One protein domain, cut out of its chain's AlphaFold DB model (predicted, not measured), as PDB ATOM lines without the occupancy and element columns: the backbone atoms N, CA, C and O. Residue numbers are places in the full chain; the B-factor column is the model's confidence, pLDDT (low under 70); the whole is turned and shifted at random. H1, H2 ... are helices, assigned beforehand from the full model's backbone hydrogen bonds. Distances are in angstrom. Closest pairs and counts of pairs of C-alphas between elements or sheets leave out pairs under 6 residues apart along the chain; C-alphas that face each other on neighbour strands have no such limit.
ATOM      1  N   ALA A  61      40.645 -20.037 -31.274       38.03
ATOM      2  CA  ALA A  61      40.908 -21.332 -31.929       38.03
ATOM      3  C   ALA A  61      39.872 -22.462 -31.668       38.03
ATOM      4  O   ALA A  61      39.590 -23.208 -32.598       38.03
ATOM      5  N   THR A  62      39.262 -22.593 -30.473       47.12
ATOM      6  CA  THR A  62      38.155 -23.553 -30.265       47.12
ATOM      7  C   THR A  62      36.936 -23.100 -31.049       47.12
ATOM      8  O   THR A  62      36.282 -23.925 -31.661       47.12
ATOM      9  N   MET A  63      36.696 -21.783 -31.107       50.34
ATOM     10  CA  MET A  63      35.669 -21.197 -31.963       50.34
ATOM     11  C   MET A  63      36.002 -21.357 -33.443       50.34
ATOM     12  O   MET A  63      35.104 -21.645 -34.204       50.34
ATOM     13  N   ARG A  64      37.267 -21.256 -33.874       59.28
ATOM     14  CA  ARG A  64      37.650 -21.563 -35.263       59.28
ATOM     15  C   ARG A  64      37.274 -22.995 -35.630       59.28
ATOM     16  O   ARG A  64      36.611 -23.183 -36.637       59.28
ATOM     17  N   TRP A  65      37.677 -23.984 -34.830       66.81
ATOM     18  CA  TRP A  65      37.349 -25.383 -35.122       66.81
ATOM     19  C   TRP A  65      35.866 -25.690 -34.939       66.81
ATOM     20  O   TRP A  65      35.313 -26.457 -35.715       66.81
ATOM     21  N   TYR A  66      35.216 -25.070 -33.956       67.12
ATOM     22  CA  TYR A  66      33.768 -25.122 -33.795       67.12
ATOM     23  C   TYR A  66      33.070 -24.571 -35.043       67.12
ATOM     24  O   TYR A  66      32.309 -25.299 -35.655       67.12
ATOM     25  N   LEU A  67      33.395 -23.354 -35.486       69.12
ATOM     26  CA  LEU A  67      32.848 -22.733 -36.695       69.12
ATOM     27  C   LEU A  67      33.167 -23.550 -37.949       69.12
ATOM     28  O   LEU A  67      32.314 -23.701 -38.807       69.12
ATOM     29  N   GLU A  68      34.369 -24.113 -38.069       76.19
ATOM     30  CA  GLU A  68      34.729 -24.940 -39.222       76.19
ATOM     31  C   GLU A  68      33.941 -26.258 -39.256       76.19
ATOM     32  O   GLU A  68      33.503 -26.685 -40.324       76.19
ATOM     33  N   ILE A  69      33.731 -26.891 -38.098       81.19
ATOM     34  CA  ILE A  69      32.878 -28.077 -37.972       81.19
ATOM     35  C   ILE A  69      31.420 -27.701 -38.248       81.19
ATOM     36  O   ILE A  69      30.783 -28.377 -39.047       81.19
ATOM     37  N   GLN A  70      30.909 -26.612 -37.671       79.12
ATOM     38  CA  GLN A  70      29.536 -26.147 -37.881       79.12
ATOM     39  C   GLN A  70      29.276 -25.797 -39.348       79.12
ATOM     40  O   GLN A  70      28.331 -26.316 -39.925       79.12
ATOM     41  N   ASN A  71      30.179 -25.075 -40.014       84.50
ATOM     42  CA  ASN A  71      30.072 -24.797 -41.449       84.50
ATOM     43  C   ASN A  71      30.026 -26.088 -42.287       84.50
ATOM     44  O   ASN A  71      29.293 -26.166 -43.269       84.50
ATOM     45  N   LYS A  72      30.803 -27.117 -41.913       87.62
ATOM     46  CA  LYS A  72      30.771 -28.428 -42.588       87.62
ATOM     47  C   LYS A  72      29.460 -29.171 -42.332       87.62
ATOM     48  O   LYS A  72      28.962 -29.812 -43.249       87.62
ATOM     49  N   ILE A  73      28.908 -29.080 -41.122       86.88
ATOM     50  CA  ILE A  73      27.612 -29.665 -40.756       86.88
ATOM     51  C   ILE A  73      26.477 -28.968 -41.517       86.88
ATOM     52  O   ILE A  73      25.646 -29.638 -42.120       86.88
ATOM     53  N   GLU A  74      26.459 -27.636 -41.536       84.00
ATOM     54  CA  GLU A  74      25.433 -26.831 -42.208       84.00
ATOM     55  C   GLU A  74      25.453 -27.000 -43.733       84.00
ATOM     56  O   GLU A  74      24.405 -26.920 -44.372       84.00
ATOM     57  N   ALA A  75      26.619 -27.292 -44.313       90.50
ATOM     58  CA  ALA A  75      26.759 -27.619 -45.730       90.50
ATOM     59  C   ALA A  75      26.514 -29.110 -46.061       90.50
ATOM     60  O   ALA A  75      26.476 -29.470 -47.240       90.50
ATOM     61  N   ASP A  76      26.365 -29.994 -45.066       92.44
ATOM     62  CA  ASP A  76      26.170 -31.432 -45.286       92.44
ATOM     63  C   ASP A  76      24.710 -31.733 -45.664       92.44
ATOM     64  O   ASP A  76      23.787 -31.621 -44.853       92.44
ATOM     65  N   ALA A  77      24.494 -32.181 -46.903       93.25
ATOM     66  CA  ALA A  77      23.174 -32.546 -47.411       93.25
ATOM     67  C   ALA A  77      22.491 -33.661 -46.590       93.25
ATOM     68  O   ALA A  77      21.269 -33.639 -46.429       93.25
ATOM     69  N   GLU A  78      23.253 -34.613 -46.034       94.31
ATOM     70  CA  GLU A  78      22.708 -35.653 -45.153       94.31
ATOM     71  C   GLU A  78      22.223 -35.056 -43.831       94.31
ATOM     72  O   GLU A  78      21.182 -35.467 -43.311       94.31
ATOM     73  N   PHE A  79      22.962 -34.084 -43.287       91.25
ATOM     74  CA  PHE A  79      22.554 -33.372 -42.081       91.25
ATOM     75  C   PHE A  79      21.296 -32.551 -42.343       91.25
ATOM     76  O   PHE A  79      20.337 -32.670 -41.586       91.25
ATOM     77  N   LEU A  80      21.256 -31.783 -43.434       89.62
ATOM     78  CA  LEU A  80      20.091 -30.980 -43.813       89.62
ATOM     79  C   LEU A  80      18.839 -31.849 -44.001       89.62
ATOM     80  O   LEU A  80      17.773 -31.527 -43.469       89.62
ATOM     81  N   PHE A  81      18.969 -32.995 -44.674       91.12
ATOM     82  CA  PHE A  81      17.873 -33.948 -44.842       91.12
ATOM     83  C   PHE A  81      17.415 -34.557 -43.507       91.12
ATOM     84  O   PHE A  81      16.214 -34.640 -43.227       91.12
ATOM     85  N   ALA A  82      18.360 -34.971 -42.659       90.00
ATOM     86  CA  ALA A  82      18.057 -35.532 -41.346       90.00
ATOM     87  C   ALA A  82      17.431 -34.489 -40.405       90.00
ATOM     88  O   ALA A  82      16.495 -34.818 -39.677       90.00
ATOM     89  N   LYS A  83      17.884 -33.230 -40.464       87.81
ATOM     90  CA  LYS A  83      17.328 -32.086 -39.732       87.81
ATOM     91  C   LYS A  83      15.877 -31.845 -40.141       87.81
ATOM     92  O   LYS A  83      15.012 -31.791 -39.274       87.81
ATOM     93  N   GLN A  84      15.584 -31.804 -41.443       86.44
ATOM     94  CA  GLN A  84      14.212 -31.657 -41.944       86.44
ATOM     95  C   GLN A  84      13.312 -32.836 -41.556       86.44
ATOM     96  O   GLN A  84      12.165 -32.639 -41.161       86.44
ATOM     97  N   SER A  85      13.822 -34.066 -41.645       88.88
ATOM     98  CA  SER A  85      13.069 -35.268 -41.272       88.88
ATOM     99  C   SER A  85      12.766 -35.303 -39.773       88.88
ATOM    100  O   SER A  85      11.643 -35.615 -39.377       88.88
ATOM    101  N   LEU A  86      13.734 -34.920 -38.935       87.44
ATOM    102  CA  LEU A  86      13.544 -34.811 -37.494       87.44
ATOM    103  C   LEU A  86      12.522 -33.720 -37.151       87.44
ATOM    104  O   LEU A  86      11.620 -33.974 -36.356       87.44
ATOM    105  N   HIS A  87      12.606 -32.558 -37.798       84.31
ATOM    106  CA  HIS A  87      11.644 -31.470 -37.623       84.31
ATOM    107  C   HIS A  87      10.216 -31.924 -37.961       84.31
ATOM    108  O   HIS A  87       9.312 -31.811 -37.134       84.31
ATOM    109  N   LYS A  88      10.021 -32.559 -39.127       83.75
ATOM    110  CA  LYS A  88       8.723 -33.126 -39.537       83.75
ATOM    111  C   LYS A  88       8.209 -34.193 -38.571       83.75
ATOM    112  O   LYS A  88       7.007 -34.273 -38.345       83.75
ATOM    113  N   SER A  89       9.095 -35.003 -37.989       85.00
ATOM    114  CA  SER A  89       8.699 -36.022 -37.007       85.00
ATOM    115  C   SER A  89       8.221 -35.431 -35.677       85.00
ATOM    116  O   SER A  89       7.416 -36.057 -34.993       85.00
ATOM    117  N   MET A  90       8.705 -34.240 -35.316       82.00
ATOM    118  CA  MET A  90       8.361 -33.569 -34.062       82.00
ATOM    119  C   MET A  90       7.133 -32.664 -34.192       82.00
ATOM    120  O   MET A  90       6.330 -32.615 -33.265       82.00
ATOM    121  N   TYR A  91       6.970 -31.984 -35.330       81.56
ATOM    122  CA  TYR A  91       5.953 -30.937 -35.507       81.56
ATOM    123  C   TYR A  91       4.947 -31.210 -36.637       81.56
ATOM    124  O   TYR A  91       3.992 -30.458 -36.802       81.56
ATOM    125  N   GLY A  92       5.119 -32.295 -37.397       75.50
ATOM    126  CA  GLY A  92       4.255 -32.661 -38.520       75.50
ATOM    127  C   GLY A  92       4.777 -32.201 -39.886       75.50
ATOM    128  O   GLY A  92       5.691 -31.387 -40.001       75.50
ATOM    129  N   VAL A  93       4.200 -32.762 -40.954       68.12
ATOM    130  CA  VAL A  93       4.681 -32.604 -42.345       68.12
ATOM    131  C   VAL A  93       4.462 -31.186 -42.893       68.12
ATOM    132  O   VAL A  93       5.186 -30.765 -43.793       68.12
ATOM    133  N   GLU A  94       3.504 -30.451 -42.325       66.94
ATOM    134  CA  GLU A  94       3.141 -29.075 -42.701       66.94
ATOM    135  C   GLU A  94       3.887 -28.002 -41.890       66.94
ATOM    136  O   GLU A  94       3.747 -26.811 -42.170       66.94
ATOM    137  N   ALA A  95       4.691 -28.405 -40.898       61.56
ATOM    138  CA  ALA A  95       5.450 -27.473 -40.075       61.56
ATOM    139  C   ALA A  95       6.530 -26.784 -40.918       61.56
ATOM    140  O   ALA A  95       7.483 -27.419 -41.384       61.56
ATOM    141  N   LYS A  96       6.379 -25.471 -41.111       60.34
ATOM    142  CA  LYS A  96       7.427 -24.623 -41.680       60.34
ATOM    143  C   LYS A  96       8.552 -24.492 -40.657       60.34
ATOM    144  O   LYS A  96       8.297 -24.406 -39.462       60.34
ATOM    145  N   THR A  97       9.792 -24.513 -41.127       57.41
ATOM    146  CA  THR A  97      10.941 -24.117 -40.311       57.41
ATOM    147  C   THR A  97      10.928 -22.594 -40.233       57.41
ATOM    148  O   THR A  97      11.229 -21.952 -41.240       57.41
ATOM    149  N   ASP A  98      10.513 -22.023 -39.103       52.69
ATOM    150  CA  ASP A  98      10.629 -20.578 -38.885       52.69
ATOM    151  C   ASP A  98      12.113 -20.178 -38.776       52.69
ATOM    152  O   ASP A  98      12.949 -20.942 -38.292       52.69
ATOM    153  N   GLU A  99      12.448 -18.985 -39.275       50.41
ATOM    154  CA  GLU A  99      13.829 -18.485 -39.409       50.41
ATOM    155  C   GLU A  99      14.468 -18.044 -38.074       50.41
ATOM    156  O   GLU A  99      15.683 -17.843 -38.013       50.41
ATOM    157  N   ASP A 100      13.697 -17.945 -36.983       49.38
ATOM    158  CA  ASP A 100      14.187 -17.505 -35.667       49.38
ATOM    159  C   ASP A 100      14.749 -18.677 -34.832       49.38
ATOM    160  O   ASP A 100      14.163 -19.187 -33.877       49.38
ATOM    161  N   TRP A 101      15.955 -19.108 -35.210       53.19
ATOM    162  CA  TRP A 101      16.644 -20.305 -34.708       53.19
ATOM    163  C   TRP A 101      17.045 -20.303 -33.220       53.19
ATOM    164  O   TRP A 101      17.372 -21.362 -32.671       53.19
ATOM    165  N   TYR A 102      17.071 -19.138 -32.566       43.19
ATOM    166  CA  TYR A 102      17.694 -18.968 -31.245       43.19
ATOM    167  C   TYR A 102      16.813 -19.382 -30.055       43.19
ATOM    168  O   TYR A 102      17.326 -19.523 -28.942       43.19
ATOM    169  N   SER A 103      15.515 -19.606 -30.266       50.78
ATOM    170  CA  SER A 103      14.555 -19.986 -29.215       50.78
ATOM    171  C   SER A 103      13.662 -21.171 -29.592       50.78
ATOM    172  O   SER A 103      12.748 -21.511 -28.838       50.78
ATOM    173  N   ASP A 104      13.938 -21.828 -30.721       67.25
ATOM    174  CA  ASP A 104      13.159 -22.965 -31.199       67.25
ATOM    175  C   ASP A 104      13.323 -24.178 -30.246       67.25
ATOM    176  O   ASP A 104      14.443 -24.664 -30.017       67.25
ATOM    177  N   PRO A 105      12.227 -24.721 -29.676       69.25
ATOM    178  CA  PRO A 105      12.257 -25.969 -28.911       69.25
ATOM    179  C   PRO A 105      12.910 -27.133 -29.677       69.25
ATOM    180  O   PRO A 105      13.399 -28.084 -29.064       69.25
ATOM    181  N   PHE A 106      12.958 -27.055 -31.009       77.69
ATOM    182  CA  PHE A 106      13.635 -28.010 -31.870       77.69
ATOM    183  C   PHE A 106      15.149 -28.037 -31.645       77.69
ATOM    184  O   PHE A 106      15.697 -29.111 -31.373       77.69
ATOM    185  N   THR A 107      15.829 -26.886 -31.723       72.19
ATOM    186  CA  THR A 107      17.300 -26.798 -31.617       72.19
ATOM    187  C   THR A 107      17.801 -27.058 -30.204       72.19
ATOM    188  O   THR A 107      18.933 -27.491 -30.004       72.19
ATOM    189  N   THR A 108      16.929 -26.896 -29.211       73.19
ATOM    190  CA  THR A 108      17.204 -27.256 -27.814       73.19
ATOM    191  C   THR A 108      16.800 -28.696 -27.468       73.19
ATOM    192  O   THR A 108      17.065 -29.173 -26.359       73.19
ATOM    193  N   SER A 109      16.201 -29.440 -28.404       83.00
ATOM    194  CA  SER A 109      15.742 -30.806 -28.158       83.00
ATOM    195  C   SER A 109      16.896 -31.810 -28.037       83.00
ATOM    196  O   SER A 109      17.912 -31.761 -28.736       83.00
ATOM    197  N   LYS A 110      16.701 -32.840 -27.201       85.94
ATOM    198  CA  LYS A 110      17.658 -33.955 -27.061       85.94
ATOM    199  C   LYS A 110      17.879 -34.710 -28.376       85.94
ATOM    200  O   LYS A 110      18.941 -35.298 -28.570       85.94
ATOM    201  N   ALA A 111      16.878 -34.751 -29.255       85.31
ATOM    202  CA  ALA A 111      16.996 -35.434 -30.537       85.31
ATOM    203  C   ALA A 111      17.853 -34.631 -31.522       85.31
ATOM    204  O   ALA A 111      18.724 -35.215 -32.165       85.31
ATOM    205  N   TYR A 112      17.672 -33.308 -31.571       85.25
ATOM    206  CA  TYR A 112      18.508 -32.423 -32.376       85.25
ATOM    207  C   TYR A 112      19.957 -32.422 -31.877       85.25
ATOM    208  O   TYR A 112      20.870 -32.661 -32.658       85.25
ATOM    209  N   SER A 113      20.172 -32.336 -30.560       81.75
ATOM    210  CA  SER A 113      21.514 -32.450 -29.966       81.75
ATOM    211  C   SER A 113      22.214 -33.777 -30.312       81.75
ATOM    212  O   SER A 113      23.414 -33.810 -30.587       81.75
ATOM    213  N   LYS A 114      21.479 -34.900 -30.358       89.50
ATOM    214  CA  LYS A 114      22.032 -36.187 -30.822       89.50
ATOM    215  C   LYS A 114      22.386 -36.170 -32.307       89.50
ATOM    216  O   LYS A 114      23.381 -36.791 -32.686       89.50
ATOM    217  N   LEU A 115      21.565 -35.518 -33.131       89.88
ATOM    218  CA  LEU A 115      21.817 -35.357 -34.556       89.88
ATOM    219  C   LEU A 115      23.089 -34.531 -34.775       89.88
ATOM    220  O   LEU A 115      24.008 -35.031 -35.414       89.88
ATOM    221  N   GLU A 116      23.196 -33.346 -34.172       82.25
ATOM    222  CA  GLU A 116      24.419 -32.536 -34.222       82.25
ATOM    223  C   GLU A 116      25.632 -33.324 -33.733       82.25
ATOM    224  O   GLU A 116      26.601 -33.452 -34.470       82.25
ATOM    225  N   SER A 117      25.557 -33.981 -32.571       81.81
ATOM    226  CA  SER A 117      26.687 -34.756 -32.035       81.81
ATOM    227  C   SER A 117      27.158 -35.881 -32.971       81.81
ATOM    228  O   SER A 117      28.348 -36.213 -33.006       81.81
ATOM    229  N   LYS A 118      26.254 -36.488 -33.755       91.44
ATOM    230  CA  LYS A 118      26.621 -37.484 -34.775       91.44
ATOM    231  C   LYS A 118      27.473 -36.850 -35.878       91.44
ATOM    232  O   LYS A 118      28.477 -37.443 -36.272       91.44
ATOM    233  N   PHE A 119      27.083 -35.678 -36.369       89.81
ATOM    234  CA  PHE A 119      27.778 -35.001 -37.464       89.81
ATOM    235  C   PHE A 119      29.021 -34.239 -36.987       89.81
ATOM    236  O   PHE A 119      30.046 -34.274 -37.661       89.81
ATOM    237  N   GLU A 120      29.030 -33.707 -35.765       83.75
ATOM    238  CA  GLU A 120      30.252 -33.231 -35.111       83.75
ATOM    239  C   GLU A 120      31.300 -34.342 -35.036       83.75
ATOM    240  O   GLU A 120      32.452 -34.123 -35.389       83.75
ATOM    241  N   LYS A 121      30.919 -35.573 -34.665       85.44
ATOM    242  CA  LYS A 121      31.848 -36.719 -34.671       85.44
ATOM    243  C   LYS A 121      32.317 -37.128 -36.069       85.44
ATOM    244  O   LYS A 121      33.401 -37.695 -36.178       85.44
ATOM    245  N   LYS A 122      31.512 -36.886 -37.108       88.88
ATOM    246  CA  LYS A 122      31.870 -37.139 -38.516       88.88
ATOM    247  C   LYS A 122      32.941 -36.154 -38.991       88.88
ATOM    248  O   LYS A 122      33.852 -36.557 -39.706       88.88
ATOM    249  N   TYR A 123      32.838 -34.893 -38.570       85.69
ATOM    250  CA  TYR A 123      33.691 -33.795 -39.037       85.69
ATOM    251  C   TYR A 123      34.792 -33.370 -38.071       85.69
ATOM    252  O   TYR A 123      35.677 -32.606 -38.465       85.69
ATOM    253  N   GLN A 124      34.774 -33.861 -36.829       81.62
ATOM    254  CA  GLN A 124      35.873 -33.645 -35.903       81.62
ATOM    255  C   GLN A 124      37.167 -34.175 -36.538       81.62
ATOM    256  O   GLN A 124      37.162 -35.245 -37.160       81.62
ATOM    257  N   PRO A 125      38.293 -33.474 -36.353       77.50
ATOM    258  CA  PRO A 125      39.588 -33.982 -36.764       77.50
ATOM    259  C   PRO A 125      39.865 -35.409 -36.283       77.50
ATOM    260  O   PRO A 125      39.384 -35.845 -35.231       77.50
ATOM    261  N   ARG A 126      40.676 -36.157 -37.033       76.56
ATOM    262  CA  ARG A 126      41.022 -37.533 -36.669       76.56
ATOM    263  C   ARG A 126      41.902 -37.533 -35.424       76.56
ATOM    264  O   ARG A 126      42.945 -36.896 -35.408       76.56
ATOM    265  N   LYS A 127      41.535 -38.314 -34.403       64.56
ATOM    266  CA  LYS A 127      42.367 -38.492 -33.203       64.56
ATOM    267  C   LYS A 127      43.809 -38.853 -33.580       64.56
ATOM    268  O   LYS A 127      44.016 -39.818 -34.312       64.56
ATOM    269  N   GLY A 128      44.766 -38.079 -33.068       49.12
ATOM    270  CA  GLY A 128      46.190 -38.204 -33.391       49.12
ATOM    271  C   GLY A 128      46.664 -37.369 -34.588       49.12
ATOM    272  O   GLY A 128      47.858 -37.352 -34.849       49.12
ATOM    273  N   SER A 129      45.775 -36.669 -35.306       58.28
ATOM    274  CA  SER A 129      46.173 -35.695 -36.330       58.28
ATOM    275  C   SER A 129      46.478 -34.327 -35.717       58.28
ATOM    276  O   SER A 129      45.973 -33.979 -34.645       58.28
ATOM    277  N   PHE A 130      47.277 -33.534 -36.430       56.66
ATOM    278  CA  PHE A 130      47.608 -32.142 -36.116       56.66
ATOM    279  C   PHE A 130      46.364 -31.320 -35.723       56.66
ATOM    280  O   PHE A 130      46.308 -30.674 -34.675       56.66
ATOM    281  N   GLU A 131      45.312 -31.425 -36.527       63.06
ATOM    282  CA  GLU A 131      44.046 -30.713 -36.380       63.06
ATOM    283  C   GLU A 131      43.285 -31.143 -35.121       63.06
ATOM    284  O   GLU A 131      42.584 -30.342 -34.505       63.06
ATOM    285  N   TRP A 132      43.440 -32.397 -34.684       67.38
ATOM    286  CA  TRP A 132      42.774 -32.910 -33.486       67.38
ATOM    287  C   TRP A 132      43.338 -32.324 -32.203       67.38
ATOM    288  O   TRP A 132      42.575 -31.994 -31.291       67.38
ATOM    289  N   TYR A 133      44.652 -32.126 -32.145       57.94
ATOM    290  CA  TYR A 133      45.288 -31.469 -31.008       57.94
ATOM    291  C   TYR A 133      44.935 -29.983 -30.941       57.94
ATOM    292  O   TYR A 133      44.628 -29.474 -29.860       57.94
ATOM    293  N   GLN A 134      44.856 -29.311 -32.092       58.91
ATOM    294  CA  GLN A 134      44.371 -27.931 -32.169       58.91
ATOM    295  C   GLN A 134      42.895 -27.801 -31.772       58.91
ATOM    296  O   GLN A 134      42.527 -26.868 -31.056       58.91
ATOM    297  N   TRP A 135      42.054 -28.750 -32.194       59.91
ATOM    298  CA  TRP A 135      40.636 -28.801 -31.839       59.91
ATOM    299  C   TRP A 135      40.424 -29.015 -30.341       59.91
ATOM    300  O   TRP A 135      39.572 -28.364 -29.737       59.91
TER     301      TRP A 135
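AT A GLANCE: This is residues 61 to 135 of the 210 residues of an uncharacterized protein of Paenibacillus sp. FSL H7-0331 (UniProt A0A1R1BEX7). Two helices, H2 and H3, lie side by side as a hairpin; H1 stands about perpendicular to H3 and meets the last part of it with residues 69 to 73, and the short H4 packs on residues 61 to 65 at the far end of H1. The long link between H2 and H3 loops out at the other end, where residues 98 to 104 stick out. The printed part has 75 residues, with four named helices in the order H1, H2, H3, H4 and no named strand: the class is all helix. The whole is a loose rod, with a radius of gyration of the C-alphas of 14.1 A and spans of 45 by 21 by 20 A.

HOW THE PARTS SIT: H1, residues 61 to 74, is close to but not clearly touching H2, residues 77 to 91; their closest C-alphas, those of Ile 73 and Phe 79, are 6.4 A apart. H2 and H3, residues 110 to 123, form a helical hairpin: they touch at a shallow tilt of 5 degrees, opposite ways, with the C-alphas of Phe 79 and Phe 119 closest at 7.2 A. With residues 69 to 73 alone, H1 touches H3, about perpendicular at 75 degrees; the closest C-alphas, those of Ile 69 and Tyr 123, are 5.9 A apart. With residues 61 to 65 alone, H1 touches H4, residues 130 to 135, about perpendicular at 85 degrees; the closest C-alphas, those of Trp 65 and Trp 135, are 5.8 A apart. Helix packing is only just mostly crossed: of these three touching pairs, 1 is at a shallow tilt. H4 is apart from H2 and H3. In H1, H2, H3 and H4 every O i to N i+4 pair is within hydrogen-bond range.

IN THESE COORDINATES: H1 begins at C-alpha 61 (40.908, -21.332, -31.929) and is 19.4 A long. H2 is 21.0 A and H3 20.0 A long. H4 ends at C-alpha 135 (40.636, -28.801, -31.839).

THE WHOLE: The C-alphas farthest apart, those of Glu 94 and Phe 130, are 45.1 A apart. The printed part has no cut; the link from H2 to H3 is long. Mean pLDDT of the printed part is 74.5, with residues 61 to 67, 93 to 105 and 127 to 135 under 70.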